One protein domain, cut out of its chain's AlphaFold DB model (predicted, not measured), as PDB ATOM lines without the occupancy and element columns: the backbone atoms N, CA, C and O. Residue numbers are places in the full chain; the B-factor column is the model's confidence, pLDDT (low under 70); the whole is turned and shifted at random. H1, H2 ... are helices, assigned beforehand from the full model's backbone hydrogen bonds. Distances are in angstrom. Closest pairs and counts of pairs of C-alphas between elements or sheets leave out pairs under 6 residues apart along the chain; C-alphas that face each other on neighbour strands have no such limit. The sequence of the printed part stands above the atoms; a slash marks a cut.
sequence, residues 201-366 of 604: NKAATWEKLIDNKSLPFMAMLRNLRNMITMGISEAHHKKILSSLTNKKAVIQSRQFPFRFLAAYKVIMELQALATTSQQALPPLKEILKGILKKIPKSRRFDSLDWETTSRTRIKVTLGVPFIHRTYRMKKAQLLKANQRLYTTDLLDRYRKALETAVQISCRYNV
ATOM      1  N   ASN A 201      32.199  14.419  29.383       89.44
ATOM      2  CA  ASN A 201      32.035  14.931  30.745       89.44
ATOM      3  C   ASN A 201      31.886  16.465  30.702       89.44
ATOM      4  O   ASN A 201      32.886  17.179  30.715       89.44
ATOM      5  N   LYS A 202      30.650  16.954  30.564       92.62
ATOM      6  CA  LYS A 202      30.290  18.380  30.472       92.62
ATOM      7  C   LYS A 202      29.075  18.661  31.352       92.62
ATOM      8  O   LYS A 202      28.253  17.764  31.523       92.62
ATOM      9  N   ALA A 203      28.926  19.899  31.834       92.94
ATOM     10  CA  ALA A 203      27.773  20.322  32.637       92.94
ATOM     11  C   ALA A 203      26.438  19.985  31.956       92.94
ATOM     12  O   ALA A 203      25.671  19.200  32.502       92.94
ATOM     13  N   ALA A 204      26.233  20.442  30.716       94.75
ATOM     14  CA  ALA A 204      25.003  20.198  29.954       94.75
ATOM     15  C   ALA A 204      24.630  18.705  29.838       94.75
ATOM     16  O   ALA A 204      23.455  18.348  29.887       94.75
ATOM     17  N   THR A 205      25.624  17.812  29.726       94.50
ATOM     18  CA  THR A 205      25.380  16.362  29.698       94.50
ATOM     19  C   THR A 205      24.827  15.872  31.039       94.50
ATOM     20  O   THR A 205      23.893  15.074  31.066       94.50
ATOM     21  N   TRP A 206      25.392  16.335  32.158       95.75
ATOM     22  CA  TRP A 206      24.921  15.981  33.501       95.75
ATOM     23  C   TRP A 206      23.537  16.549  33.799       95.75
ATOM     24  O   TRP A 206      22.698  15.835  34.339       95.75
ATOM     25  N   GLU A 207      23.283  17.794  33.412       95.81
ATOM     26  CA  GLU A 207      21.984  18.456  33.571       95.81
ATOM     27  C   GLU A 207      20.881  17.682  32.848       95.81
ATOM     28  O   GLU A 207      19.912  17.249  33.469       95.81
ATOM     29  N   LYS A 208      21.114  17.338  31.577       94.19
ATOM     30  CA  LYS A 208      20.222  16.480  30.786       94.19
ATOM     31  C   LYS A 208      19.957  15.124  31.450       94.19
ATOM     32  O   LYS A 208      18.840  14.613  31.394       94.19
ATOM     33  N   LEU A 209      20.967  14.515  32.080       93.81
ATOM     34  CA  LEU A 209      20.802  13.244  32.798       93.81
ATOM     35  C   LEU A 209      19.917  13.375  34.043       93.81
ATOM     36  O   LEU A 209      19.159  12.448  34.345       93.81
ATOM     37  N   ILE A 210      20.032  14.496  34.757       93.38
ATOM     38  CA  ILE A 210      19.227  14.808  35.941       93.38
ATOM     39  C   ILE A 210      17.776  15.071  35.520       93.38
ATOM     40  O   ILE A 210      16.862  14.484  36.101       93.38
ATOM     41  N   ASP A 211      17.566  15.873  34.477       93.62
ATOM     42  CA  ASP A 211      16.235  16.221  33.967       93.62
ATOM     43  C   ASP A 211      15.477  15.009  33.433       93.62
ATOM     44  O   ASP A 211      14.321  14.780  33.791       93.62
ATOM     45  N   ASN A 212      16.163  14.152  32.675       90.62
ATOM     46  CA  ASN A 212      15.579  12.932  32.126       90.62
ATOM     47  C   ASN A 212      15.438  11.802  33.163       90.62
ATOM     48  O   ASN A 212      15.145  10.667  32.780       90.62
ATOM     49  N   LYS A 213      15.726  12.050  34.454       87.94
ATOM     50  CA  LYS A 213      15.718  11.047  35.544       87.94
ATOM     51  C   LYS A 213      16.490   9.765  35.195       87.94
ATOM     52  O   LYS A 213      16.185   8.674  35.673       87.94
ATOM     53  N   SER A 214      17.507   9.900  34.345       87.19
ATOM     54  CA  SER A 214      18.273   8.789  33.771       87.19
ATOM     55  C   SER A 214      19.552   8.488  34.559       87.19
ATOM     56  O   SER A 214      20.294   7.570  34.205       87.19
ATOM     57  N   LEU A 215      19.814   9.252  35.627       90.44
ATOM     58  CA  LEU A 215      20.932   9.077  36.551       90.44
ATOM     59  C   LEU A 215      20.470   8.357  37.833       90.44
ATOM     60  O   LEU A 215      19.840   8.978  38.687       90.44
ATOM     61  N   PRO A 216      20.792   7.062  38.017       92.12
ATOM     62  CA  PRO A 216      20.451   6.346  39.245       92.12
ATOM     63  C   PRO A 216      21.112   6.967  40.481       92.12
ATOM     64  O   PRO A 216      22.253   7.421  40.411       92.12
ATOM     65  N   PHE A 217      20.456   6.874  41.640       94.25
ATOM     66  CA  PHE A 217      20.916   7.472  42.902       94.25
ATOM     67  C   PHE A 217      22.370   7.105  43.266       94.25
ATOM     68  O   PHE A 217      23.191   7.960  43.586       94.25
ATOM     69  N   MET A 218      22.742   5.827  43.138       92.38
ATOM     70  CA  MET A 218      24.111   5.364  43.410       92.38
ATOM     71  C   MET A 218      25.136   5.879  42.381       92.38
ATOM     72  O   MET A 218      26.304   6.090  42.704       92.38
ATOM     73  N   ALA A 219      24.722   6.104  41.129       92.94
ATOM     74  CA  ALA A 219      25.579   6.730  40.124       92.94
ATOM     75  C   ALA A 219      25.752   8.232  40.393       92.94
ATOM     76  O   ALA A 219      26.855   8.738  40.204       92.94
ATOM     77  N   MET A 220      24.704   8.908  40.878       95.69
ATOM     78  CA  MET A 220      24.747  10.301  41.327       95.69
ATOM     79  C   MET A 220      25.770  10.485  42.457       95.69
ATOM     80  O   MET A 220      26.683  11.291  42.292       95.69
ATOM     81  N   LEU A 221      25.701   9.685  43.532       95.69
ATOM     82  CA  LEU A 221      26.654   9.747  44.657       95.69
ATOM     83  C   LEU A 221      28.116   9.622  44.199       95.69
ATOM     84  O   LEU A 221      28.957  10.452  44.537       95.69
ATOM     85  N   ARG A 222      28.417   8.619  43.364       94.12
ATOM     86  CA  ARG A 222      29.785   8.369  42.873       94.12
ATOM     87  C   ARG A 222      30.309   9.443  41.917       94.12
ATOM     88  O   ARG A 222      31.512   9.505  41.688       94.12
ATOM     89  N   ASN A 223      29.428  10.249  41.324       95.44
ATOM     90  CA  ASN A 223      29.789  11.266  40.336       95.44
ATOM     91  C   ASN A 223      29.592  12.704  40.831       95.44
ATOM     92  O   ASN A 223      29.735  13.627  40.028       95.44
ATOM     93  N   LEU A 224      29.331  12.923  42.128       96.12
ATOM     94  CA  LEU A 224      29.224  14.269  42.705       96.12
ATOM     95  C   LEU A 224      30.437  15.140  42.359       96.12
ATOM     96  O   LEU A 224      30.258  16.276  41.928       96.12
ATOM     97  N   ARG A 225      31.659  14.583  42.411       94.00
ATOM     98  CA  ARG A 225      32.874  15.296  41.979       94.00
ATOM     99  C   ARG A 225      32.736  15.862  40.575       94.00
ATOM    100  O   ARG A 225      33.038  17.027  40.355       94.00
ATOM    101  N   ASN A 226      32.321  15.033  39.622       93.62
ATOM    102  CA  ASN A 226      32.256  15.423  38.218       93.62
ATOM    103  C   ASN A 226      31.188  16.498  38.011       93.62
ATOM    104  O   ASN A 226      31.459  17.496  37.358       93.62
ATOM    105  N   MET A 227      30.015  16.336  38.621       95.06
ATOM    106  CA  MET A 227      28.926  17.309  38.518       95.06
ATOM    107  C   MET A 227      29.298  18.669  39.130       95.06
ATOM    108  O   MET A 227      29.074  19.699  38.502       95.06
ATOM    109  N   ILE A 228      29.934  18.681  40.306       94.62
ATOM    110  CA  ILE A 228      30.364  19.913  40.986       94.62
ATOM    111  C   ILE A 228      31.526  20.580  40.236       94.62
ATOM    112  O   ILE A 228      31.500  21.778  39.980       94.62
ATOM    113  N   THR A 229      32.541  19.813  39.832       90.81
ATOM    114  CA  THR A 229      33.720  20.375  39.145       90.81
ATOM    115  C   THR A 229      33.416  20.877  37.739       90.81
ATOM    116  O   THR A 229      34.062  21.821  37.291       90.81
ATOM    117  N   MET A 230      32.449  20.271  37.043       91.19
ATOM    118  CA  MET A 230      31.994  20.750  35.736       91.19
ATOM    119  C   MET A 230      31.043  21.945  35.831       91.19
ATOM    120  O   MET A 230      30.776  22.537  34.791       91.19
ATOM    121  N   GLY A 231      30.570  22.315  37.027       91.62
ATOM    122  CA  GLY A 231      29.743  23.504  37.232       91.62
ATOM    123  C   GLY A 231      28.348  23.383  36.630       91.62
ATOM    124  O   GLY A 231      27.995  24.169  35.754       91.62
ATOM    125  N   ILE A 232      27.575  22.378  37.050       95.62
ATOM    126  CA  ILE A 232      26.141  22.325  36.721       95.62
ATOM    127  C   ILE A 232      25.398  23.520  37.336       95.62
ATOM    128  O   ILE A 232      25.863  24.136  38.293       95.62
ATOM    129  N   SER A 233      24.228  23.857  36.802       96.19
ATOM    130  CA  SER A 233      23.473  25.011  37.281       96.19
ATOM    131  C   SER A 233      22.941  24.827  38.707       96.19
ATOM    132  O   SER A 233      22.670  23.716  39.174       96.19
ATOM    133  N   GLU A 234      22.720  25.947  39.398       95.69
ATOM    134  CA  GLU A 234      22.203  25.978  40.772       95.69
ATOM    135  C   GLU A 234      20.856  25.243  40.917       95.69
ATOM    136  O   GLU A 234      20.605  24.577  41.922       95.69
ATOM    137  N   ALA A 235      20.002  25.275  39.889       96.81
ATOM    138  CA  ALA A 235      18.751  24.519  39.876       96.81
ATOM    139  C   ALA A 235      18.989  22.998  39.950       96.81
ATOM    140  O   ALA A 235      18.267  22.282  40.650       96.81
ATOM    141  N   HIS A 236      20.023  22.492  39.273       97.50
ATOM    142  CA  HIS A 236      20.389  21.076  39.313       97.50
ATOM    143  C   HIS A 236      21.068  20.695  40.627       97.50
ATOM    144  O   HIS A 236      20.785  19.620  41.163       97.50
ATOM    145  N   HIS A 237      21.881  21.586  41.202       97.12
ATOM    146  CA  HIS A 237      22.389  21.408  42.562       97.12
ATOM    147  C   HIS A 237      21.243  21.251  43.568       97.12
ATOM    148  O   HIS A 237      21.225  20.274  44.317       97.12
ATOM    149  N   LYS A 238      20.222  22.119  43.515       97.12
ATOM    150  CA  LYS A 238      19.020  22.010  44.361       97.12
ATOM    151  C   LYS A 238      18.287  20.677  44.180       97.12
ATOM    152  O   LYS A 238      17.910  20.060  45.174       97.12
ATOM    153  N   LYS A 239      18.142  20.174  42.946       96.88
ATOM    154  CA  LYS A 239      17.551  18.844  42.684       96.88
ATOM    155  C   LYS A 239      18.336  17.724  43.377       96.88
ATOM    156  O   LYS A 239      17.737  16.879  44.045       96.88
ATOM    157  N   ILE A 240      19.666  17.733  43.279       97.19
ATOM    158  CA  ILE A 240      20.517  16.728  43.935       97.19
ATOM    159  C   ILE A 240      20.419  16.840  45.464       97.19
ATOM    160  O   ILE A 240      20.182  15.835  46.129       97.19
ATOM    161  N   LEU A 241      20.551  18.047  46.020       97.81
ATOM    162  CA  LEU A 241      20.456  18.291  47.464       97.81
ATOM    163  C   LEU A 241      19.091  17.859  48.020       97.81
ATOM    164  O   LEU A 241      19.026  17.184  49.047       97.81
ATOM    165  N   SER A 242      18.002  18.157  47.302       96.62
ATOM    166  CA  SER A 242      16.659  17.697  47.673       96.62
ATOM    167  C   SER A 242      16.557  16.168  47.671       96.62
ATOM    168  O   SER A 242      15.935  15.596  48.554       96.62
ATOM    169  N   SER A 243      17.228  15.480  46.742       95.31
ATOM    170  CA  SER A 243      17.245  14.011  46.705       95.31
ATOM    171  C   SER A 243      18.042  13.399  47.862       95.31
ATOM    172  O   SER A 243      17.649  12.354  48.372       95.31
ATOM    173  N   LEU A 244      19.143  14.034  48.282       96.81
ATOM    174  CA  LEU A 244      19.976  13.582  49.406       96.81
ATOM    175  C   LEU A 244      19.299  13.789  50.768       96.81
ATOM    176  O   LEU A 244      19.451  12.964  51.659       96.81
ATOM    177  N   THR A 245      18.528  14.863  50.916       96.81
ATOM    178  CA  THR A 245      17.785  15.176  52.149       96.81
ATOM    179  C   THR A 245      16.406  14.507  52.207       96.81
ATOM    180  O   THR A 245      15.822  14.364  53.280       96.81
ATOM    181  N   ASN A 246      15.867  14.051  51.071       96.38
ATOM    182  CA  ASN A 246      14.563  13.398  51.026       96.38
ATOM    183  C   ASN A 246      14.624  11.972  51.589       96.38
ATOM    184  O   ASN A 246      15.161  11.050  50.969       96.38
ATOM    185  N   LYS A 247      13.950  11.775  52.725       95.75
ATOM    186  CA  LYS A 247      13.825  10.485  53.413       95.75
ATOM    187  C   LYS A 247      13.407   9.335  52.492       95.75
ATOM    188  O   LYS A 247      14.060   8.296  52.484       95.75
ATOM    189  N   LYS A 248      12.356   9.506  51.682       94.88
ATOM    190  CA  LYS A 248      11.855   8.442  50.791       94.88
ATOM    191  C   LYS A 248      12.887   8.071  49.726       94.88
ATOM    192  O   LYS A 248      13.080   6.888  49.463       94.88
ATOM    193  N   ALA A 249      13.567   9.061  49.146       94.25
ATOM    194  CA  ALA A 249      14.587   8.824  48.126       94.25
ATOM    195  C   ALA A 249      15.796   8.065  48.696       94.25
ATOM    196  O   ALA A 249      16.253   7.093  48.091       94.25
ATOM    197  N   VAL A 250      16.272   8.452  49.886       95.31
ATOM    198  CA  VAL A 250      17.385   7.774  50.571       95.31
ATOM    199  C   VAL A 250      17.018   6.335  50.943       95.31
ATOM    200  O   VAL A 250      17.814   5.428  50.692       95.31
ATOM    201  N   ILE A 251      15.807   6.085  51.449       92.00
ATOM    202  CA  ILE A 251      15.341   4.724  51.777       92.00
ATOM    203  C   ILE A 251      15.257   3.858  50.512       92.00
ATOM    204  O   ILE A 251      15.836   2.774  50.429       92.00
ATOM    205  N   GLN A 252      14.614   4.366  49.458       91.56
ATOM    206  CA  GLN A 252      14.483   3.646  48.186       91.56
ATOM    207  C   GLN A 252      15.830   3.383  47.502       91.56
ATOM    208  O   GLN A 252      15.955   2.419  46.744       91.56
ATOM    209  N   SER A 253      16.851   4.199  47.785       91.06
ATOM    210  CA  SER A 253      18.203   3.987  47.267       91.06
ATOM    211  C   SER A 253      18.853   2.698  47.782       91.06
ATOM    212  O   SER A 253      19.756   2.177  47.117       91.06
ATOM    213  N   ARG A 254      18.419   2.195  48.954       89.44
ATOM    214  CA  ARG A 254      18.988   1.035  49.667       89.44
ATOM    215  C   ARG A 254      20.511   1.106  49.837       89.44
ATOM    216  O   ARG A 254      21.184   0.080  49.889       89.44
ATOM    217  N   GLN A 255      21.072   2.313  49.838       91.19
ATOM    218  CA  GLN A 255      22.498   2.522  50.059       91.19
ATOM    219  C   GLN A 255      22.771   2.520  51.560       91.19
ATOM    220  O   GLN A 255      22.050   3.189  52.306       91.19
ATOM    221  N   PHE A 256      23.812   1.798  51.978       91.25
ATOM    222  CA  PHE A 256      24.327   1.837  53.345       91.25
ATOM    223  C   PHE A 256      25.024   3.174  53.647       91.25
ATOM    224  O   PHE A 256      25.494   3.839  52.713       91.25
ATOM    225  N   PRO A 257      25.166   3.544  54.935       93.12
ATOM    226  CA  PRO A 257      25.749   4.826  55.335       93.12
ATOM    227  C   PRO A 257      27.150   5.076  54.764       93.12
ATOM    228  O   PRO A 257      27.465   6.188  54.338       93.12
ATOM    229  N   PHE A 258      27.973   4.026  54.652       92.44
ATOM    230  CA  PHE A 258      29.329   4.100  54.098       92.44
ATOM    231  C   PHE A 258      29.383   4.700  52.687       92.44
ATOM    232  O   PHE A 258      30.341   5.390  52.347       92.44
ATOM    233  N   ARG A 259      28.348   4.500  51.859       92.81
ATOM    234  CA  ARG A 259      28.286   5.079  50.505       92.81
ATOM    235  C   ARG A 259      28.115   6.593  50.523       92.81
ATOM    236  O   ARG A 259      28.648   7.272  49.649       92.81
ATOM    237  N   PHE A 260      27.403   7.114  51.516       95.56
ATOM    238  CA  PHE A 260      27.260   8.549  51.729       95.56
ATOM    239  C   PHE A 260      28.530   9.147  52.338       95.56
ATOM    240  O   PHE A 260      28.956  10.205  51.893       95.56
ATOM    241  N   LEU A 261      29.202   8.438  53.253       94.00
ATOM    242  CA  LEU A 261      30.502   8.856  53.796       94.00
ATOM    243  C   LEU A 261      31.621   8.854  52.735       94.00
ATOM    244  O   LEU A 261      32.489   9.723  52.739       94.00
ATOM    245  N   ALA A 262      31.582   7.929  51.774       93.25
ATOM    246  CA  ALA A 262      32.476   7.944  50.614       93.25
ATOM    247  C   ALA A 262      32.251   9.188  49.738       93.25
ATOM    248  O   ALA A 262      33.192   9.862  49.321       93.25
ATOM    249  N   ALA A 263      30.984   9.540  49.495       95.25
ATOM    250  CA  ALA A 263      30.627  10.785  48.823       95.25
ATOM    251  C   ALA A 263      31.036  12.022  49.644       95.25
ATOM    252  O   ALA A 263      31.505  13.001  49.070       95.25
ATOM    253  N   TYR A 264      30.919  11.968  50.969       94.31
ATOM    254  CA  TYR A 264      31.332  13.034  51.877       94.31
ATOM    255  C   TYR A 264      32.840  13.295  51.778       94.31
ATOM    256  O   TYR A 264      33.259  14.438  51.599       94.31
ATOM    257  N   LYS A 265      33.655  12.233  51.765       91.38
ATOM    258  CA  LYS A 265      35.106  12.318  51.540       91.38
ATOM    259  C   LYS A 265      35.451  13.074  50.261       91.38
ATOM    260  O   LYS A 265      36.304  13.958  50.268       91.38
ATOM    261  N   VAL A 266      34.733  12.798  49.176       91.56
ATOM    262  CA  VAL A 266      34.903  13.515  47.905       91.56
ATOM    263  C   VAL A 266      34.643  15.020  48.051       91.56
ATOM    264  O   VAL A 266      35.369  15.813  47.449       91.56
ATOM    265  N   ILE A 267      33.641  15.427  48.836       92.75
ATOM    266  CA  ILE A 267      33.356  16.845  49.110       92.75
ATOM    267  C   ILE A 267      34.485  17.482  49.928       92.75
ATOM    268  O   ILE A 267      34.945  18.565  49.569       92.75
ATOM    269  N   MET A 268      34.996  16.794  50.951       88.88
ATOM    270  CA  MET A 268      36.135  17.266  51.755       88.88
ATOM    271  C   MET A 268      37.399  17.458  50.924       88.88
ATOM    272  O   MET A 268      38.076  18.475  51.043       88.88
ATOM    273  N   GLU A 269      37.690  16.538  50.007       87.25
ATOM    274  CA  GLU A 269      38.807  16.709  49.081       87.25
ATOM    275  C   GLU A 269      38.620  17.935  48.172       87.25
ATOM    276  O   GLU A 269      39.578  18.663  47.906       87.25
ATOM    277  N   LEU A 270      37.395  18.203  47.703       87.81
ATOM    278  CA  LEU A 270      37.097  19.411  46.927       87.81
ATOM    279  C   LEU A 270      37.235  20.690  47.756       87.81
ATOM    280  O   LEU A 270      37.668  21.702  47.202       87.81
ATOM    281  N   GLN A 271      36.910  20.642  49.048       86.00
ATOM    282  CA  GLN A 271      37.062  21.756  49.984       86.00
ATOM    283  C   GLN A 271      38.536  22.019  50.309       86.00
ATOM    284  O   GLN A 271      38.983  23.157  50.220       86.00
ATOM    285  N   ALA A 272      39.333  20.979  50.555       81.94
ATOM    286  CA  ALA A 272      40.777  21.114  50.744       81.94
ATOM    287  C   ALA A 272      41.451  21.727  49.505       81.94
ATOM    288  O   ALA A 272      42.309  22.611  49.610       81.94
ATOM    289  N   LEU A 273      41.022  21.306  48.307       80.69
ATOM    290  CA  LEU A 273      41.417  21.971  47.070       80.69
ATOM    291  C   LEU A 273      40.954  23.432  47.094       80.69
ATOM    292  O   LEU A 273      41.781  24.310  46.820       80.69
ATOM    293  N   ALA A 274      39.680  23.691  47.432       77.56
ATOM    294  CA  ALA A 274      39.072  25.021  47.514       77.56
ATOM    295  C   ALA A 274      39.980  26.013  48.265       77.56
ATOM    296  O   ALA A 274      40.426  27.005  47.682       77.56
ATOM    297  N   THR A 275      40.355  25.650  49.487       73.19
ATOM    298  CA  THR A 275      41.208  26.433  50.388       73.19
ATOM    299  C   THR A 275      42.645  26.571  49.873       73.19
ATOM    300  O   THR A 275      43.187  27.669  49.835       73.19
ATOM    301  N   THR A 276      43.260  25.494  49.365       67.75
ATOM    302  CA  THR A 276      44.669  25.526  48.902       67.75
ATOM    303  C   THR A 276      44.901  26.509  47.745       67.75
ATOM    304  O   THR A 276      45.958  27.113  47.636       67.75
ATOM    305  N   SER A 277      43.926  26.684  46.856       57.16
ATOM    306  CA  SER A 277      44.056  27.512  45.639       57.16
ATOM    307  C   SER A 277      43.618  28.969  45.830       57.16
ATOM    308  O   SER A 277      43.842  29.784  44.938       57.16
ATOM    309  N   GLN A 278      43.077  29.333  47.002       56.06
ATOM    310  CA  GLN A 278      43.057  30.741  47.426       56.06
ATOM    311  C   GLN A 278      44.485  31.298  47.580       56.06
ATOM    312  O   GLN A 278      44.687  32.508  47.509       56.06
ATOM    313  N   GLN A 279      45.501  30.431  47.699       56.88
ATOM    314  CA  GLN A 279      46.893  30.827  47.515       56.88
ATOM    315  C   GLN A 279      47.114  31.249  46.052       56.88
ATOM    316  O   GLN A 279      46.859  30.488  45.115       56.88
ATOM    317  N   ALA A 280      47.586  32.484  45.858       61.09
ATOM    318  CA  ALA A 280      47.866  33.061  44.546       61.09
ATOM    319  C   ALA A 280      48.722  32.124  43.671       61.09
ATOM    320  O   ALA A 280      49.535  31.349  44.178       61.09
ATOM    321  N   LEU A 281      48.559  32.218  42.340       70.56
ATOM    322  CA  LEU A 281      49.377  31.480  41.365       70.56
ATOM    323  C   LEU A 281      50.845  31.452  41.811       70.56
ATOM    324  O   LEU A 281      51.404  32.528  42.051       70.56
ATOM    325  N   PRO A 282      51.483  30.264  41.875       78.62
ATOM    326  CA  PRO A 282      52.859  30.166  42.323       78.62
ATOM    327  C   PRO A 282      53.733  31.153  41.546       78.62
ATOM    328  O   PRO A 282      53.597  31.250  40.315       78.62
ATOM    329  N   PRO A 283      54.634  31.885  42.221       83.62
ATOM    330  CA  PRO A 283      55.516  32.818  41.549       83.62
ATOM    331  C   PRO A 283      56.256  32.129  40.403       83.62
ATOM    332  O   PRO A 283      56.617  30.955  40.484       83.62
ATOM    333  N   LEU A 284      56.554  32.882  39.342       85.19
ATOM    334  CA  LEU A 284      57.271  32.388  38.159       85.19
ATOM    335  C   LEU A 284      58.517  31.548  38.509       85.19
ATOM    336  O   LEU A 284      58.794  30.560  37.829       85.19
ATOM    337  N   LYS A 285      59.232  31.914  39.585       86.81
ATOM    338  CA  LYS A 285      60.401  31.188  40.108       86.81
ATOM    339  C   LYS A 285      60.057  29.733  40.454       86.81
ATOM    340  O   LYS A 285      60.750  28.835  39.993       86.81
ATOM    341  N   GLU A 286      58.972  29.499  41.185       86.00
ATOM    342  CA  GLU A 286      58.566  28.175  41.673       86.00
ATOM    343  C   GLU A 286      58.068  27.265  40.544       86.00
ATOM    344  O   GLU A 286      58.421  26.085  40.461       86.00
ATOM    345  N   ILE A 287      57.316  27.831  39.592       86.38
ATOM    346  CA  ILE A 287      56.863  27.087  38.408       86.38
ATOM    347  C   ILE A 287      58.070  26.593  37.601       86.38
ATOM    348  O   ILE A 287      58.092  25.422  37.199       86.38
ATOM    349  N   LEU A 288      59.062  27.469  37.387       86.94
ATOM    350  CA  LEU A 288      60.286  27.162  36.651       86.94
ATOM    351  C   LEU A 288      61.196  26.193  37.403       86.94
ATOM    352  O   LEU A 288      61.629  25.221  36.790       86.94
ATOM    353  N   LYS A 289      61.408  26.364  38.715       87.69
ATOM    354  CA  LYS A 289      62.144  25.399  39.551       87.69
ATOM    355  C   LYS A 289      61.608  23.980  39.364       87.69
ATOM    356  O   LYS A 289      62.361  23.062  39.047       87.69
ATOM    357  N   GLY A 290      60.290  23.800  39.468       84.94
ATOM    358  CA  GLY A 290      59.661  22.490  39.296       84.94
ATOM    359  C   GLY A 290      59.700  21.933  37.865       84.94
ATOM    360  O   GLY A 290      59.413  20.752  37.677       84.94
ATOM    361  N   ILE A 291      59.978  22.757  36.848       86.75
ATOM    362  CA  ILE A 291      60.253  22.294  35.475       86.75
ATOM    363  C   ILE A 291      61.722  21.874  35.369       86.75
ATOM    364  O   ILE A 291      62.001  20.765  34.927       86.75
ATOM    365  N   LEU A 292      62.642  22.726  35.829       85.62
ATOM    366  CA  LEU A 292      64.090  22.518  35.750       85.62
ATOM    367  C   LEU A 292      64.555  21.288  36.540       85.62
ATOM    368  O   LEU A 292      65.392  20.545  36.045       85.62
ATOM    369  N   LYS A 293      63.955  20.999  37.705       84.62
ATOM    370  CA  LYS A 293      64.226  19.772  38.485       84.62
ATOM    371  C   LYS A 293      63.931  18.470  37.734       84.62
ATOM    372  O   LYS A 293      64.478  17.433  38.081       84.62
ATOM    373  N   LYS A 294      63.034  18.501  36.742       83.31
ATOM    374  CA  LYS A 294      62.646  17.317  35.957       83.31
ATOM    375  C   LYS A 294      63.504  17.128  34.708       83.31
ATOM    376  O   LYS A 294      63.326  16.141  34.000       83.31
ATOM    377  N   ILE A 295      64.375  18.088  34.406       82.19
ATOM    378  CA  ILE A 295      65.254  18.061  33.243       82.19
ATOM    379  C   ILE A 295      66.642  17.616  33.727       82.19
ATOM    380  O   ILE A 295      67.136  18.178  34.706       82.19
ATOM    381  N   PRO A 296      67.284  16.635  33.068       77.50
ATOM    382  CA  PRO A 296      68.652  16.246  33.395       77.50
ATOM    383  C   PRO A 296      69.588  17.454  33.318       77.50
ATOM    384  O   PRO A 296      69.544  18.216  32.346       77.50
ATOM    385  N   LYS A 297      70.432  17.645  34.335       71.19
ATOM    386  CA  LYS A 297      71.424  18.722  34.319       71.19
ATOM    387  C   LYS A 297      72.467  18.424  33.239       71.19
ATOM    388  O   LYS A 297      72.959  17.309  33.115       71.19
ATOM    389  N   SER A 298      72.788  19.425  32.422       69.88
ATOM    390  CA  SER A 298      73.945  19.348  31.520       69.88
ATOM    391  C   SER A 298      75.229  19.623  32.306       69.88
ATOM    392  O   SER A 298      75.163  20.382  33.270       69.88
ATOM    393  N   ARG A 299      76.397  19.174  31.818       64.69
ATOM    394  CA  ARG A 299      77.720  19.461  32.426       64.69
ATOM    395  C   ARG A 299      77.944  20.936  32.811       64.69
ATOM    396  O   ARG A 299      78.619  21.218  33.787       64.69
ATOM    397  N   ARG A 300      77.349  21.889  32.079       63.81
ATOM    398  CA  ARG A 300      77.435  23.341  32.354       63.81
ATOM    399  C   ARG A 300      76.640  23.833  33.572       63.81
ATOM    400  O   ARG A 300      76.847  24.959  34.006       63.81
ATOM    401  N   PHE A 301      75.713  23.035  34.089       66.81
ATOM    402  CA  PHE A 301      74.805  23.407  35.180       66.81
ATOM    403  C   PHE A 301      74.817  22.378  36.316       66.81
ATOM    404  O   PHE A 301      73.934  22.406  37.170       66.81
ATOM    405  N   ASP A 302      75.792  21.468  36.319       67.88
ATOM    406  CA  ASP A 302      75.862  20.361  37.275       67.88
ATOM    407  C   ASP A 302      76.082  20.858  38.711       67.88
ATOM    408  O   ASP A 302      75.429  20.393  39.643       67.88
ATOM    409  N   SER A 303      76.901  21.905  38.862       69.88
ATOM    410  CA  SER A 303      77.204  22.568  40.136       69.88
ATOM    411  C   SER A 303      76.093  23.485  40.661       69.88
ATOM    412  O   SER A 303      76.199  23.994  41.774       69.88
ATOM    413  N   LEU A 304      75.026  23.728  39.888       69.56
ATOM    414  CA  LEU A 304      73.945  24.621  40.308       69.56
ATOM    415  C   LEU A 304      72.852  23.859  41.041       69.56
ATOM    416  O   LEU A 304      72.253  22.925  40.500       69.56
ATOM    417  N   ASP A 305      72.515  24.326  42.238       79.38
ATOM    418  CA  ASP A 305      71.287  23.936  42.911       79.38
ATOM    419  C   ASP A 305      70.152  24.913  42.564       79.38
ATOM    420  O   ASP A 305      70.205  26.119  42.827       79.38
ATOM    421  N   TRP A 306      69.093  24.382  41.949       80.12
ATOM    422  CA  TRP A 306      67.918  25.164  41.578       80.12
ATOM    423  C   TRP A 306      67.171  25.722  42.793       80.12
ATOM    424  O   TRP A 306      66.390  26.659  42.614       80.12
ATOM    425  N   GLU A 307      67.398  25.201  44.006       78.56
ATOM    426  CA  GLU A 307      66.786  25.747  45.220       78.56
ATOM    427  C   GLU A 307      67.378  27.089  45.648       78.56
ATOM    428  O   GLU A 307      66.622  28.033  45.918       78.56
ATOM    429  N   THR A 308      68.706  27.197  45.615       81.62
ATOM    430  CA  THR A 308      69.471  28.373  46.052       81.62
ATOM    431  C   THR A 308      69.659  29.413  44.942       81.62
ATOM    432  O   THR A 308      69.940  30.579  45.212       81.62
ATOM    433  N   THR A 309      69.424  29.037  43.681       82.31
ATOM    434  CA  THR A 309      69.612  29.923  42.522       82.31
ATOM    435  C   THR A 309      68.700  31.169  42.548       82.31
ATOM    436  O   THR A 309      67.491  31.111  42.828       82.31
ATOM    437  N   SER A 310      69.270  32.327  42.186       83.31
ATOM    438  CA  SER A 310      68.570  33.617  42.153       83.31
ATOM    439  C   SER A 310      67.440  33.675  41.108       83.31
ATOM    440  O   SER A 310      67.455  33.019  40.061       83.31
ATOM    441  N   ARG A 311      66.422  34.504  41.380       81.56
ATOM    442  CA  ARG A 311      65.232  34.644  40.516       81.56
ATOM    443  C   ARG A 311      65.571  35.173  39.117       81.56
ATOM    444  O   ARG A 311      64.938  34.757  38.148       81.56
ATOM    445  N   THR A 312      66.535  36.085  39.008       83.25
ATOM    446  CA  THR A 312      66.998  36.665  37.737       83.25
ATOM    447  C   THR A 312      67.628  35.602  36.843       83.25
ATOM    448  O   THR A 312      67.245  35.483  35.684       83.25
ATOM    449  N   ARG A 313      68.494  34.746  37.399       81.50
ATOM    450  CA  ARG A 313      69.135  33.640  36.672       81.50
ATOM    451  C   ARG A 313      68.118  32.601  36.188       81.50
ATOM    452  O   ARG A 313      68.176  32.175  35.038       81.50
ATOM    453  N   ILE A 314      67.136  32.248  37.023       83.69
ATOM    454  CA  ILE A 314      66.059  31.314  36.645       83.69
ATOM    455  C   ILE A 314      65.209  31.883  35.498       83.69
ATOM    456  O   ILE A 314      64.840  31.138  34.594       83.69
ATOM    457  N   LYS A 315      64.934  33.194  35.475       84.88
ATOM    458  CA  LYS A 315      64.192  33.833  34.372       84.88
ATOM    459  C   LYS A 315      64.892  33.686  33.019       84.88
ATOM    460  O   LYS A 315      64.194  33.509  32.027       84.88
ATOM    461  N   VAL A 316      66.228  33.694  32.972       85.75
ATOM    462  CA  VAL A 316      66.997  33.523  31.721       85.75
ATOM    463  C   VAL A 316      66.669  32.193  31.034       85.75
ATOM    464  O   VAL A 316      66.650  32.120  29.808       85.75
ATOM    465  N   THR A 317      66.300  31.154  31.795       84.31
ATOM    466  CA  THR A 317      65.913  29.847  31.231       84.31
ATOM    467  C   THR A 317      64.665  29.908  30.343       84.31
ATOM    468  O   THR A 317      64.495  29.051  29.478       84.31
ATOM    469  N   LEU A 318      63.825  30.944  30.477       87.00
ATOM    470  CA  LEU A 318      62.700  31.187  29.569       87.00
ATOM    471  C   LEU A 318      63.141  31.558  28.147       87.00
ATOM    472  O   LEU A 318      62.325  31.457  27.240       87.00
ATOM    473  N   GLY A 319      64.404  31.941  27.931       85.38
ATOM    474  CA  GLY A 319      64.960  32.122  26.587       85.38
ATOM    475  C   GLY A 319      65.069  30.809  25.800       85.38
ATOM    476  O   GLY A 319      65.130  30.832  24.576       85.38
ATOM    477  N   VAL A 320      65.037  29.652  26.476       87.25
ATOM    478  CA  VAL A 320      65.048  28.336  25.825       87.25
ATOM    479  C   VAL A 320      63.629  27.990  25.340       87.25
ATOM    480  O   VAL A 320      62.732  27.813  26.174       87.25
ATOM    481  N   PRO A 321      63.393  27.793  24.024       87.69
ATOM    482  CA  PRO A 321      62.045  27.602  23.472       87.69
ATOM    483  C   PRO A 321      61.254  26.442  24.098       87.69
ATOM    484  O   PRO A 321      60.043  26.544  24.316       87.69
ATOM    485  N   PHE A 322      61.937  25.344  24.434       88.25
ATOM    486  CA  PHE A 322      61.340  24.188  25.107       88.25
ATOM    487  C   PHE A 322      60.851  24.520  26.528       88.25
ATOM    488  O   PHE A 322      59.723  24.174  26.896       88.25
ATOM    489  N   ILE A 323      61.662  25.235  27.315       87.25
ATOM    490  CA  ILE A 323      61.323  25.637  28.688       87.25
ATOM    491  C   ILE A 323      60.184  26.655  28.662       87.25
ATOM    492  O   ILE A 323      59.217  26.506  29.408       87.25
ATOM    493  N   HIS A 324      60.232  27.625  27.746       89.81
ATOM    494  CA  HIS A 324      59.167  28.605  27.548       89.81
ATOM    495  C   HIS A 324      57.814  27.954  27.225       89.81
ATOM    496  O   HIS A 324      56.803  28.266  27.861       89.81
ATOM    497  N   ARG A 325      57.782  27.003  26.278       88.81
ATOM    498  CA  ARG A 325      56.559  26.259  25.929       88.81
ATOM    499  C   ARG A 325      56.027  25.469  27.127       88.81
ATOM    500  O   ARG A 325      54.835  25.539  27.420       88.81
ATOM    501  N   THR A 326      56.909  24.778  27.846       85.94
ATOM    502  CA  THR A 326      56.554  23.988  29.037       85.94
ATOM    503  C   THR A 326      56.009  24.874  30.158       85.94
ATOM    504  O   THR A 326      54.996  24.543  30.773       85.94
ATOM    505  N   TYR A 327      56.621  26.038  30.382       90.56
ATOM    506  CA  TYR A 327      56.143  27.041  31.329       90.56
ATOM    507  C   TYR A 327      54.765  27.583  30.944       90.56
ATOM    508  O   TYR A 327      53.875  27.584  31.791       90.56
ATOM    509  N   ARG A 328      54.538  27.986  29.681       88.69
ATOM    510  CA  ARG A 328      53.214  28.465  29.230       88.69
ATOM    511  C   ARG A 328      52.139  27.398  29.411       88.69
ATOM    512  O   ARG A 328      51.067  27.717  29.915       88.69
ATOM    513  N   MET A 329      52.432  26.143  29.067       83.00
ATOM    514  CA  MET A 329      51.512  25.026  29.295       83.00
ATOM    515  C   MET A 329      51.205  24.830  30.782       83.00
ATOM    516  O   MET A 329      50.038  24.748  31.154       83.00
ATOM    517  N   LYS A 330      52.230  24.799  31.641       82.25
ATOM    518  CA  LYS A 330      52.068  24.595  33.089       82.25
ATOM    519  C   LYS A 330      51.341  25.768  33.753       82.25
ATOM    520  O   LYS A 330      50.463  25.553  34.579       82.25
ATOM    521  N   LYS A 331      51.633  27.007  33.345       83.69
ATOM    522  CA  LYS A 331      50.914  28.210  33.783       83.69
ATOM    523  C   LYS A 331      49.448  28.176  33.342       83.69
ATOM    524  O   LYS A 331      48.578  28.450  34.158       83.69
ATOM    525  N   ALA A 332      49.160  27.802  32.093       80.62
ATOM    526  CA  ALA A 332      47.788  27.650  31.601       80.62
ATOM    527  C   ALA A 332      47.024  26.533  32.337       80.62
ATOM    528  O   ALA A 332      45.847  26.695  32.634       80.62
ATOM    529  N   GLN A 333      47.694  25.430  32.685       76.06
ATOM    530  CA  GLN A 333      47.121  24.366  33.514       76.06
ATOM    531  C   GLN A 333      46.789  24.852  34.926       76.06
ATOM    532  O   GLN A 333      45.701  24.567  35.407       76.06
ATOM    533  N   LEU A 334      47.688  25.605  35.570       75.62
ATOM    534  CA  LEU A 334      47.448  26.184  36.896       75.62
ATOM    535  C   LEU A 334      46.316  27.218  36.868       75.62
ATOM    536  O   LEU A 334      45.454  27.203  37.735       75.62
ATOM    537  N   LEU A 335      46.264  28.064  35.834       75.75
ATOM    538  CA  LEU A 335      45.159  29.002  35.618       75.75
ATOM    539  C   LEU A 335      43.824  28.272  35.446       75.75
ATOM    540  O   LEU A 335      42.841  28.636  36.077       75.75
ATOM    541  N   LYS A 336      43.802  27.207  34.640       68.44
ATOM    542  CA  LYS A 336      42.612  26.373  34.450       68.44
ATOM    543  C   LYS A 336      42.223  25.608  35.721       68.44
ATOM    544  O   LYS A 336      41.043  25.406  35.955       68.44
ATOM    545  N   ALA A 337      43.189  25.192  36.538       64.12
ATOM    546  CA  ALA A 337      42.937  24.558  37.834       64.12
ATOM    547  C   ALA A 337      42.392  25.550  38.878       64.12
ATOM    548  O   ALA A 337      41.631  25.148  39.756       64.12
ATOM    549  N   ASN A 338      42.747  26.833  38.755       69.31
ATOM    550  CA  ASN A 338      42.218  27.921  39.579       69.31
ATOM    551  C   ASN A 338      40.848  28.432  39.092       69.31
ATOM    552  O   ASN A 338      40.102  29.001  39.883       69.31
ATOM    553  N   GLN A 339      40.487  28.223  37.819       70.19
ATOM    554  CA  GLN A 339      39.140  28.486  37.300       70.19
ATOM    555  C   GLN A 339      38.164  27.428  37.819       70.19
ATOM    556  O   GLN A 339      37.914  26.405  37.181       70.19
ATOM    557  N   ARG A 340      37.627  27.670  39.014       72.88
ATOM    558  CA  ARG A 340      36.587  26.832  39.607       72.88
ATOM    559  C   ARG A 340      35.211  27.291  39.193       72.88
ATOM    560  O   ARG A 340      34.951  28.480  39.065       72.88
ATOM    561  N   LEU A 341      34.330  26.310  39.071       84.31
ATOM    562  CA  LEU A 341      32.911  26.515  38.809       84.31
ATOM    563  C   LEU A 341      32.057  26.201  40.051       84.31
ATOM    564  O   LEU A 341      30.864  25.964  39.929       84.31
ATOM    565  N   TYR A 342      32.674  26.154  41.237       88.38
ATOM    566  CA  TYR A 342      32.015  25.846  42.504       88.38
ATOM    567  C   TYR A 342      32.569  26.711  43.642       88.38
ATOM    568  O   TYR A 342      33.738  27.108  43.622       88.38
ATOM    569  N   THR A 343      31.727  26.976  44.641       89.19
ATOM    570  CA  THR A 343      32.036  27.795  45.823       89.19
ATOM    571  C   THR A 343      32.188  26.930  47.076       89.19
ATOM    572  O   THR A 343      31.743  25.782  47.108       89.19
ATOM    573  N   THR A 344      32.811  27.476  48.122       87.69
ATOM    574  CA  THR A 344      32.881  26.833  49.446       87.69
ATOM    575  C   THR A 344      31.494  26.662  50.066       87.69
ATOM    576  O   THR A 344      31.204  25.591  50.588       87.69
ATOM    577  N   ASP A 345      30.608  27.653  49.909       91.06
ATOM    578  CA  ASP A 345      29.198  27.572  50.323       91.06
ATOM    579  C   ASP A 345      28.469  26.371  49.696       91.06
ATOM    580  O   ASP A 345      27.812  25.590  50.383       91.06
ATOM    581  N   LEU A 346      28.639  26.160  48.385       94.19
ATOM    582  CA  LEU A 346      28.025  25.026  47.699       94.19
ATOM    583  C   LEU A 346      28.507  23.690  48.282       94.19
ATOM    584  O   LEU A 346      27.705  22.773  48.467       94.19
ATOM    585  N   LEU A 347      29.807  23.570  48.571       93.69
ATOM    586  CA  LEU A 347      30.366  22.361  49.181       93.69
ATOM    587  C   LEU A 347      29.809  22.130  50.591       93.69
ATOM    588  O   LEU A 347      29.476  20.991  50.916       93.69
ATOM    589  N   ASP A 348      29.625  23.185  51.389       92.81
ATOM    590  CA  ASP A 348      29.012  23.087  52.718       92.81
ATOM    591  C   ASP A 348      27.543  22.628  52.654       92.81
ATOM    592  O   ASP A 348      27.114  21.771  53.430       92.81
ATOM    593  N   ARG A 349      26.776  23.090  51.657       96.38
ATOM    594  CA  ARG A 349      25.410  22.584  51.418       96.38
ATOM    595  C   ARG A 349      25.396  21.084  51.115       96.38
ATOM    596  O   ARG A 349      24.549  20.359  51.639       96.38
ATOM    597  N   TYR A 350      26.338  20.599  50.304       97.06
ATOM    598  CA  TYR A 350      26.491  19.164  50.043       97.06
ATOM    599  C   TYR A 350      26.913  18.379  51.284       97.06
ATOM    600  O   TYR A 350      26.393  17.287  51.505       97.06
ATOM    601  N   ARG A 351      27.820  18.937  52.090       94.00
ATOM    602  CA  ARG A 351      28.284  18.368  53.358       94.00
ATOM    603  C   ARG A 351      27.106  18.073  54.293       94.00
ATOM    604  O   ARG A 351      26.861  16.910  54.612       94.00
ATOM    605  N   LYS A 352      26.298  19.095  54.595       93.56
ATOM    606  CA  LYS A 352      25.090  18.997  55.439       93.56
ATOM    607  C   LYS A 352      24.054  18.016  54.883       93.56
ATOM    608  O   LYS A 352      23.475  17.209  55.615       93.56
ATOM    609  N   ALA A 353      23.828  18.045  53.567       96.75
ATOM    610  CA  ALA A 353      22.895  17.125  52.918       96.75
ATOM    611  C   ALA A 353      23.356  15.659  53.011       96.75
ATOM    612  O   ALA A 353      22.529  14.766  53.193       96.75
ATOM    613  N   LEU A 354      24.663  15.401  52.904       96.06
ATOM    614  CA  LEU A 354      25.230  14.058  53.041       96.06
ATOM    615  C   LEU A 354      25.191  13.560  54.487       96.06
ATOM    616  O   LEU A 354      24.864  12.397  54.688       96.06
ATOM    617  N   GLU A 355      25.448  14.411  55.480       93.38
ATOM    618  CA  GLU A 355      25.283  14.064  56.903       93.38
ATOM    619  C   GLU A 355      23.835  13.659  57.217       93.38
ATOM    620  O   GLU A 355      23.586  12.609  57.812       93.38
ATOM    621  N   THR A 356      22.868  14.423  56.702       94.31
ATOM    622  CA  THR A 356      21.439  14.081  56.798       94.31
ATOM    623  C   THR A 356      21.155  12.717  56.157       94.31
ATOM    624  O   THR A 356      20.467  11.870  56.733       94.31
ATOM    625  N   ALA A 357      21.716  12.466  54.971       96.06
ATOM    626  CA  ALA A 357      21.542  11.203  54.262       96.06
ATOM    627  C   ALA A 357      22.186  10.012  54.996       96.06
ATOM    628  O   ALA A 357      21.612   8.922  54.990       96.06
ATOM    629  N   VAL A 358      23.338  10.212  55.650       94.69
ATOM    630  CA  VAL A 358      23.996   9.215  56.513       94.69
ATOM    631  C   VAL A 358      23.067   8.822  57.656       94.69
ATOM    632  O   VAL A 358      22.843   7.630  57.855       94.69
ATOM    633  N   GLN A 359      22.471   9.797  58.346       92.38
ATOM    634  CA  GLN A 359      21.557   9.541  59.460       92.38
ATOM    635  C   GLN A 359      20.305   8.772  59.013       92.38
ATOM    636  O   GLN A 359      19.923   7.774  59.627       92.38
ATOM    637  N   ILE A 360      19.687   9.183  57.898       93.38
ATOM    638  CA  ILE A 360      18.529   8.477  57.328       93.38
ATOM    639  C   ILE A 360      18.927   7.050  56.922       93.38
ATOM    640  O   ILE A 360      18.248   6.086  57.266       93.38
ATOM    641  N   SER A 361      20.036   6.891  56.204       93.06
ATOM    642  CA  SER A 361      20.519   5.576  55.780       93.06
ATOM    643  C   SER A 361      20.811   4.665  56.978       93.06
ATOM    644  O   SER A 361      20.435   3.497  56.948       93.06
ATOM    645  N   CYS A 362      21.398   5.195  58.053       90.69
ATOM    646  CA  CYS A 362      21.694   4.430  59.260       90.69
ATOM    647  C   CYS A 362      20.415   3.901  59.910       90.69
ATOM    648  O   CYS A 362      20.332   2.731  60.256       90.69
ATOM    649  N   ARG A 363      19.380   4.741  60.002       88.19
ATOM    650  CA  ARG A 363      18.132   4.385  60.686       88.19
ATOM    651  C   ARG A 363      17.245   3.410  59.908       88.19
ATOM    652  O   ARG A 363      16.524   2.633  60.536       88.19
ATOM    653  N   TYR A 364      17.244   3.496  58.574       89.44
ATOM    654  CA  TYR A 364      16.268   2.794  57.725       89.44
ATOM    655  C   TYR A 364      16.884   1.761  56.774       89.44
ATOM    656  O   TYR A 364      16.245   0.754  56.477       89.44
ATOM    657  N   ASN A 365      18.119   1.973  56.304       89.56
ATOM    658  CA  ASN A 365      18.784   1.065  55.361       89.56
ATOM    659  C   ASN A 365      19.716   0.055  56.045       89.56
ATOM    660  O   ASN A 365      20.257  -0.813  55.359       89.56
ATOM    661  N   VAL A 366      19.898   0.139  57.365       87.62
ATOM    662  CA  VAL A 366      20.550  -0.902  58.165       87.62
ATOM    663  C   VAL A 366      19.466  -1.826  58.733       87.62
ATOM    664  O   VAL A 366      18.495  -1.326  59.306       87.62
TER     665      VAL A 366
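This is residues 201 to 366 of the 604 residues of the protein "Telomerase protein component 1 Telomerase-associated protein 1" of Channa argus (northern snakehead) (UniProt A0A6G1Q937). Two helical lobes lie along one long axis. In the larger, the long helices H6 and H10 lie side by side and run opposite ways, H2 and H3 pack on H6, H4 and H5 pack on H10, and H1 is close to H3 and H4; the smaller holds H7, H8 and H9, and residues 296 to 304 stick out from it. The printed part has 166 residues with ten named helices, H1 to H10 in order, and no named strand: all helix. It is loose, with a radius of gyration of the C-alphas of 22.4 A, and it spans 69 by 30 by 25 A.

Begin with H1, residues 203 to 211, and H3, residues 224 to 229; they are close but not clearly touching, with their closest C-alphas, Trp 206 and Met 227, 6.6 A apart. H2, residues 217 to 222, touches H6, residues 257 to 277, at Leu 221 and Ala 263, their closest C-alphas at 5.8 A. H3 touches H6 at a shallow tilt of 18 degrees, closest at C-alphas 225 and 266, 6.5 A. Look next at H4, residues 234 to 245: its residues 241 to 245 alone touch H10, residues 344 to 364, with C-alphas 245 and 353 closest at 5.5 A. H5, residues 247 to 253, touches H10 about perpendicular at 77 degrees, closest at C-alphas 251 and 364, 6.3 A. H6 and H10 touch at a shallow tilt of 13 degrees, opposite ways, closest at C-alphas 257 and 358, 4.9 A. H7, residues 284 to 292, touches H9, residues 321 to 338, at a steep tilt of 60 degrees, closest at C-alphas 288 and 327, 6.7 A. H8, residues 311 to 319, touches H7, closest at C-alphas 285 and 311, 6.0 A, and touches H9 only at the corner, closest at C-alphas 318 and 324, 4.8 A. Each O i to N i+4 pair is within hydrogen-bond range in H1 to H7, H9 and H10; H8 has 2 of 5, and 5 of 6 for O i to N i+3.

Find C-alpha 203 at (27.773, 20.322, 32.637), where H1 begins. H6 runs 30.7 A from C-alpha 257 at (25.749, 4.826, 55.335), H9 runs 25.5 A, and H10 runs 30.4 A to C-alpha 364 at (16.268, 2.794, 57.725).

The two C-alphas farthest apart, Lys 248 and Arg 300, are 69.7 A apart. The printed part has no cut, and the link from H7 to H8, 18 residues, is long. Confidence is under 70 at residues 276 to 280, 298 to 304 and 336 to 338; the mean pLDDT of the printed part is 87.2.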